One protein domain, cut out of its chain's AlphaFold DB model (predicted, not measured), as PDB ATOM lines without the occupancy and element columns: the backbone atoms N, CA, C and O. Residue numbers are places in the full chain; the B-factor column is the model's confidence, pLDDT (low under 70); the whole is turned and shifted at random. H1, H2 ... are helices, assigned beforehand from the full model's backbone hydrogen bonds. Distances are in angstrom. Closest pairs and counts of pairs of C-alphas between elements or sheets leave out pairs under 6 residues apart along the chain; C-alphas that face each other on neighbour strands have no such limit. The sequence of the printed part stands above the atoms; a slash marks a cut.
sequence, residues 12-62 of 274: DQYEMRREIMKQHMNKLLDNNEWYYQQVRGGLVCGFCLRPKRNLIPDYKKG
ATOM      1  N   ASP A  12     185.455 263.417 165.093       83.81
ATOM      2  CA  ASP A  12     186.453 262.442 164.631       83.81
ATOM      3  C   ASP A  12     187.859 263.066 164.600       83.81
ATOM      4  O   ASP A  12     188.852 262.446 164.982       83.81
ATOM      5  N   GLN A  13     187.953 264.339 164.191       78.69
ATOM      6  CA  GLN A  13     189.214 265.090 164.205       78.69
ATOM      7  C   GLN A  13     189.744 265.291 165.630       78.69
ATOM      8  O   GLN A  13     190.959 265.260 165.857       78.69
ATOM      9  N   TYR A  14     188.847 265.499 166.598       85.31
ATOM     10  CA  TYR A  14     189.216 265.645 168.001       85.31
ATOM     11  C   TYR A  14     189.693 264.320 168.605       85.31
ATOM     12  O   TYR A  14     190.737 264.296 169.265       85.31
ATOM     13  N   GLU A  15     188.982 263.220 168.351       89.94
ATOM     14  CA  GLU A  15     189.365 261.890 168.837       89.94
ATOM     15  C   GLU A  15     190.711 261.447 168.264       89.94
ATOM     16  O   GLU A  15     191.614 261.094 169.027       89.94
ATOM     17  N   MET A  16     190.906 261.611 166.953       85.06
ATOM     18  CA  MET A  16     192.182 261.332 166.294       85.06
ATOM     19  C   MET A  16     193.325 262.158 166.909       85.06
ATOM     20  O   MET A  16     194.408 261.637 167.191       85.06
ATOM     21  N   ARG A  17     193.101 263.450 167.189       82.56
ATOM     22  CA  ARG A  17     194.110 264.304 167.840       82.56
ATOM     23  C   ARG A  17     194.408 263.850 169.270       82.56
ATOM     24  O   ARG A  17     195.568 263.885 169.688       82.56
ATOM     25  N   ARG A  18     193.386 263.421 170.016       87.12
ATOM     26  CA  ARG A  18     193.525 262.897 171.383       87.12
ATOM     27  C   ARG A  18     194.353 261.614 171.399       87.12
ATOM     28  O   ARG A  18     195.217 261.478 172.264       87.12
ATOM     29  N   GLU A  19     194.134 260.704 170.452       90.62
ATOM     30  CA  GLU A  19     194.921 259.472 170.325       90.62
ATOM     31  C   GLU A  19     196.379 259.748 169.963       90.62
ATOM     32  O   GLU A  19     197.278 259.224 170.621       90.62
ATOM     33  N   ILE A  20     196.626 260.642 169.000       83.94
ATOM     34  CA  ILE A  20     197.988 261.047 168.625       83.94
ATOM     35  C   ILE A  20     198.722 261.647 169.832       83.94
ATOM     36  O   ILE A  20     199.886 261.318 170.071       83.94
ATOM     37  N   MET A  21     198.052 262.490 170.629       81.75
ATOM     38  CA  MET A  21     198.652 263.042 171.848       81.75
ATOM     39  C   MET A  21     198.935 261.962 172.897       81.75
ATOM     40  O   MET A  21     200.009 261.984 173.496       81.75
ATOM     41  N   LYS A  22     198.030 260.995 173.095       88.19
ATOM     42  CA  LYS A  22     198.266 259.864 174.010       88.19
ATOM     43  C   LYS A  22     199.473 259.027 173.582       88.19
ATOM     44  O   LYS A  22     200.343 258.763 174.404       88.19
ATOM     45  N   GLN A  23     199.562 258.661 172.302       87.75
ATOM     46  CA  GLN A  23     200.697 257.900 171.768       87.75
ATOM     47  C   GLN A  23     202.014 258.668 171.917       87.75
ATOM     48  O   GLN A  23     203.033 258.091 172.291       87.75
ATOM     49  N   HIS A  24     201.992 259.980 171.667       81.81
ATOM     50  CA  HIS A  24     203.159 260.837 171.849       81.81
ATOM     51  C   HIS A  24     203.605 260.910 173.314       81.81
ATOM     52  O   HIS A  24     204.796 260.808 173.594       81.81
ATOM     53  N   MET A  25     202.659 261.051 174.247       82.94
ATOM     54  CA  MET A  25     202.958 261.075 175.681       82.94
ATOM     55  C   MET A  25     203.539 259.748 176.162       82.94
ATOM     56  O   MET A  25     204.535 259.762 176.877       82.94
ATOM     57  N   ASN A  26     202.988 258.616 175.723       86.31
ATOM     58  CA  ASN A  26     203.541 257.304 176.061       86.31
ATOM     59  C   ASN A  26     204.972 257.160 175.531       86.31
ATOM     60  O   ASN A  26     205.876 256.830 176.287       86.31
ATOM     61  N   LYS A  27     205.215 257.553 174.276       85.88
ATOM     62  CA  LYS A  27     206.559 257.521 173.691       85.88
ATOM     63  C   LYS A  27     207.560 258.415 174.435       85.88
ATOM     64  O   LYS A  27     208.728 258.059 174.547       85.88
ATOM     65  N   LEU A  28     207.126 259.571 174.948       78.56
ATOM     66  CA  LEU A  28     207.962 260.441 175.785       78.56
ATOM     67  C   LEU A  28     208.304 259.797 177.130       78.56
ATOM     68  O   LEU A  28     209.434 259.953 177.595       78.56
ATOM     69  N   LEU A  29     207.341 259.110 177.747       83.44
ATOM     70  CA  LEU A  29     207.545 258.388 179.000       83.44
ATOM     71  C   LEU A  29     208.525 257.227 178.800       83.44
ATOM     72  O   LEU A  29     209.479 257.125 179.565       83.44
ATOM     73  N   ASP A  30     208.352 256.445 177.731       86.31
ATOM     74  CA  ASP A  30     209.220 255.310 177.393       86.31
ATOM     75  C   ASP A  30     210.649 255.775 177.067       86.31
ATOM     76  O   ASP A  30     211.630 255.263 177.604       86.31
ATOM     77  N   ASN A  31     210.790 256.819 176.244       83.00
ATOM     78  CA  ASN A  31     212.103 257.338 175.851       83.00
ATOM     79  C   ASN A  31     212.877 257.983 177.011       83.00
ATOM     80  O   ASN A  31     214.096 258.128 176.925       83.00
ATOM     81  N   ASN A  32     212.184 258.407 178.071       81.00
ATOM     82  CA  ASN A  32     212.788 259.051 179.236       81.00
ATOM     83  C   ASN A  32     212.554 258.239 180.520       81.00
ATOM     84  O   ASN A  32     212.514 258.811 181.610       81.00
ATOM     85  N   GLU A  33     212.418 256.914 180.417       82.38
ATOM     86  CA  GLU A  33     212.103 256.043 181.554       82.38
ATOM     87  C   GLU A  33     213.076 256.249 182.730       82.38
ATOM     88  O   GLU A  33     212.657 256.427 183.875       82.38
ATOM     89  N   TRP A  34     214.377 256.344 182.435       74.62
ATOM     90  CA  TRP A  34     215.427 256.553 183.436       74.62
ATOM     91  C   TRP A  34     215.254 257.859 184.231       74.62
ATOM     92  O   TRP A  34     215.453 257.884 185.446       74.62
ATOM     93  N   TYR A  35     214.817 258.936 183.568       76.44
ATOM     94  CA  TYR A  35     214.531 260.210 184.232       76.44
ATOM     95  C   TYR A  35     213.374 260.064 185.227       76.44
ATOM     96  O   TYR A  35     213.467 260.509 186.371       76.44
ATOM     97  N   TYR A  36     212.296 259.387 184.826       76.06
ATOM     98  CA  TYR A  36     211.143 259.185 185.703       76.06
ATOM     99  C   TYR A  36     211.431 258.205 186.850       76.06
ATOM    100  O   TYR A  36     210.895 258.390 187.943       76.06
ATOM    101  N   GLN A  37     212.308 257.217 186.653       73.06
ATOM    102  CA  GLN A  37     212.784 256.339 187.729       73.06
ATOM    103  C   GLN A  37     213.602 257.105 188.783       73.06
ATOM    104  O   GLN A  37     213.418 256.874 189.981       73.06
ATOM    105  N   GLN A  38     214.430 258.075 188.374       69.75
ATOM    106  CA  GLN A  38     215.125 258.964 189.315       69.75
ATOM    107  C   GLN A  38     214.153 259.850 190.106       69.75
ATOM    108  O   GLN A  38     214.279 259.967 191.324       69.75
ATOM    109  N   VAL A  39     213.154 260.443 189.438       70.94
ATOM    110  CA  VAL A  39     212.140 261.289 190.101       70.94
ATOM    111  C   VAL A  39     211.289 260.485 191.095       70.94
ATOM    112  O   VAL A  39     210.875 261.022 192.118       70.94
ATOM    113  N   ARG A  40     211.067 259.185 190.849       73.06
ATOM    114  CA  ARG A  40     210.356 258.276 191.768       73.06
ATOM    115  C   ARG A  40     211.165 257.850 193.006       73.06
ATOM    116  O   ARG A  40     210.653 257.070 193.802       73.06
ATOM    117  N   GLY A  41     212.381 258.368 193.204       65.56
ATOM    118  CA  GLY A  41     213.149 258.179 194.443       65.56
ATOM    119  C   GLY A  41     214.197 257.063 194.411       65.56
ATOM    120  O   GLY A  41     214.704 256.677 195.463       65.56
ATOM    121  N   GLY A  42     214.565 256.548 193.233       59.62
ATOM    122  CA  GLY A  42     215.686 255.616 193.094       59.62
ATOM    123  C   GLY A  42     217.043 256.328 193.205       59.62
ATOM    124  O   GLY A  42     217.438 257.031 192.282       59.62
ATOM    125  N   LEU A  43     217.762 256.106 194.314       56.19
ATOM    126  CA  LEU A  43     219.173 256.476 194.555       56.19
ATOM    127  C   LEU A  43     219.506 257.981 194.462       56.19
ATOM    128  O   LEU A  43     220.149 258.454 193.525       56.19
ATOM    129  N   VAL A  44     219.165 258.728 195.515       53.03
ATOM    130  CA  VAL A  44     219.663 260.097 195.731       53.03
ATOM    131  C   VAL A  44     220.960 260.048 196.549       53.03
ATOM    132  O   VAL A  44     220.938 259.984 197.774       53.03
ATOM    133  N   CYS A  45     222.114 260.092 195.881       54.09
ATOM    134  CA  CYS A  45     223.375 260.471 196.525       54.09
ATOM    135  C   CYS A  45     223.441 262.008 196.604       54.09
ATOM    136  O   CYS A  45     223.483 262.682 195.573       54.09
ATOM    137  N   GLY A  46     223.451 262.566 197.820       55.81
ATOM    138  CA  GLY A  46     223.306 264.005 198.096       55.81
ATOM    139  C   GLY A  46     224.385 264.946 197.533       55.81
ATOM    140  O   GLY A  46     224.214 266.156 197.614       55.81
ATOM    141  N   PHE A  47     225.463 264.433 196.927       56.38
ATOM    142  CA  PHE A  47     226.539 265.249 196.336       56.38
ATOM    143  C   PHE A  47     226.593 265.229 194.799       56.38
ATOM    144  O   PHE A  47     227.356 265.984 194.196       56.38
ATOM    145  N   CYS A  48     225.732 264.447 194.139       56.44
ATOM    146  CA  CYS A  48     225.636 264.379 192.678       56.44
ATOM    147  C   CYS A  48     224.353 265.055 192.164       56.44
ATOM    148  O   CYS A  48     223.568 264.459 191.430       56.44
ATOM    149  N   LEU A  49     224.136 266.327 192.510       53.31
ATOM    150  CA  LEU A  49     223.012 267.151 192.024       53.31
ATOM    151  C   LEU A  49     223.205 267.635 190.574       53.31
ATOM    152  O   LEU A  49     223.086 268.820 190.258       53.31
ATOM    153  N   ARG A  50     223.520 266.724 189.652       58.97
ATOM    154  CA  ARG A  50     223.444 267.015 188.217       58.97
ATOM    155  C   ARG A  50     222.824 265.839 187.470       58.97
ATOM    156  O   ARG A  50     223.568 265.055 186.881       58.97
ATOM    157  N   PRO A  51     221.487 265.771 187.350       55.72
ATOM    158  CA  PRO A  51     220.863 265.069 186.236       55.72
ATOM    159  C   PRO A  51     221.108 265.898 184.964       55.72
ATOM    160  O   PRO A  51     220.217 266.514 184.392       55.72
ATOM    161  N   LYS A  52     222.372 266.005 184.547       59.44
ATOM    162  CA  LYS A  52     222.756 266.578 183.259       59.44
ATOM    163  C   LYS A  52     223.304 265.451 182.413       59.44
ATOM    164  O   LYS A  52     224.517 265.325 182.289       59.44
ATOM    165  N   ARG A  53     222.400 264.646 181.859       59.41
ATOM    166  CA  ARG A  53     222.600 263.935 180.594       59.41
ATOM    167  C   ARG A  53     221.248 263.448 180.073       59.41
ATOM    168  O   ARG A  53     220.654 262.533 180.620       59.41
ATOM    169  N   ASN A  54     220.838 264.094 178.986       59.34
ATOM    170  CA  ASN A  54     220.000 263.534 177.932       59.34
ATOM    171  C   ASN A  54     218.521 263.308 178.267       59.34
ATOM    172  O   ASN A  54     217.974 262.274 177.899       59.34
ATOM    173  N   LEU A  55     217.830 264.313 178.825       61.12
ATOM    174  CA  LEU A  55     216.449 264.481 178.364       61.12
ATOM    175  C   LEU A  55     216.568 264.730 176.860       61.12
ATOM    176  O   LEU A  55     217.273 265.659 176.463       61.12
ATOM    177  N   ILE A  56     215.967 263.884 176.031       65.81
ATOM    178  CA  ILE A  56     215.786 264.206 174.619       65.81
ATOM    179  C   ILE A  56     214.500 265.026 174.599       65.81
ATOM    180  O   ILE A  56     213.422 264.436 174.708       65.81
ATOM    181  N   PRO A  57     214.565 266.371 174.544       61.16
ATOM    182  CA  PRO A  57     213.370 267.157 174.336       61.16
ATOM    183  C   PRO A  57     212.843 266.827 172.937       61.16
ATOM    184  O   PRO A  57     213.251 267.436 171.951       61.16
ATOM    185  N   ASP A  58     211.940 265.852 172.839       58.44
ATOM    186  CA  ASP A  58     211.195 265.560 171.613       58.44
ATOM    187  C   ASP A  58     210.083 266.611 171.464       58.44
ATOM    188  O   ASP A  58     208.887 266.326 171.404       58.44
ATOM    189  N   TYR A  59     210.482 267.887 171.448       61.59
ATOM    190  CA  TYR A  59     209.662 268.928 170.860       61.59
ATOM    191  C   TYR A  59     209.762 268.706 169.355       61.59
ATOM    192  O   TYR A  59     210.553 269.362 168.671       61.59
ATOM    193  N   LYS A  60     208.966 267.778 168.806       62.38
ATOM    194  CA  LYS A  60     208.606 267.857 167.387       62.38
ATOM    195  C   LYS A  60     208.197 269.303 167.158       62.38
ATOM    196  O   LYS A  60     207.209 269.719 167.759       62.38
ATOM    197  N   LYS A  61     209.038 270.054 166.425       59.47
ATOM    198  CA  LYS A  61     209.004 271.519 166.277       59.47
ATOM    199  C   LYS A  61     207.582 272.012 166.499       59.47
ATOM    200  O   LYS A  61     206.722 271.726 165.664       59.47
ATOM    201  N   GLY A  62     207.341 272.638 167.658       59.78
ATOM    202  CA  GLY A  62     206.023 273.159 168.012       59.78
ATOM    203  C   GLY A  62     205.447 273.867 166.794       59.78
ATOM    204  O   GLY A  62     206.201 274.540 166.089       59.78
TER     205      GLY A  62
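What this domain is: This is residues 12 to 62 of the 274 residues of an uncharacterized protein of Ichthyophthirius multifiliis (strain G5) (UniProt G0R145). One long, straight helix, H1, meets a short helix, H2, at a corner near its end, and a long unnamed stretch, residues 40 to 62, loops out beyond H2 and then folds back toward the later part of H1. Residues 12 to 23 of H1 stick out at one end and the loop residues 43 to 50 at the other. The printed part has 51 residues with two named helices, H1 then H2 along the chain, and no named strand; the class is all helix. It is only just extended, close to loose, with a radius of gyration of the C-alphas of 15.1 A and spans of 51 by 22 by 12 A.

Where its parts are: H1, residues 12 to 31, begins at C-alpha 12 at (186.453, 262.442, 164.631) and measures 28.5 A from first to last C-alpha. H2, residues 33 to 39, measures 10.0 A and ends at C-alpha 39 at (212.140, 261.289, 190.101). The printed part ends at C-alpha 62 at (206.023, 273.159, 168.012).

How they stand to each other: H1 and H2 are joined by a tight link of 1 residue, Asn 32. They are close but not clearly touching, and their closest C-alphas, those of Leu 29 and Tyr 36, are 7.6 A apart. Their lines are about perpendicular, at 75 degrees. In H1 and H2 every O i to N i+4 pair is within hydrogen-bond range.

The domain as a whole: The two C-alphas farthest apart, those of Asp 12 and Phe 47, are 51.2 A from each other. The first and last printed C-alphas are 22.6 A apart. The printed part has no cut. The mean pLDDT of the printed part is 71.8, and residues 38 and 41 to 62 are under 70.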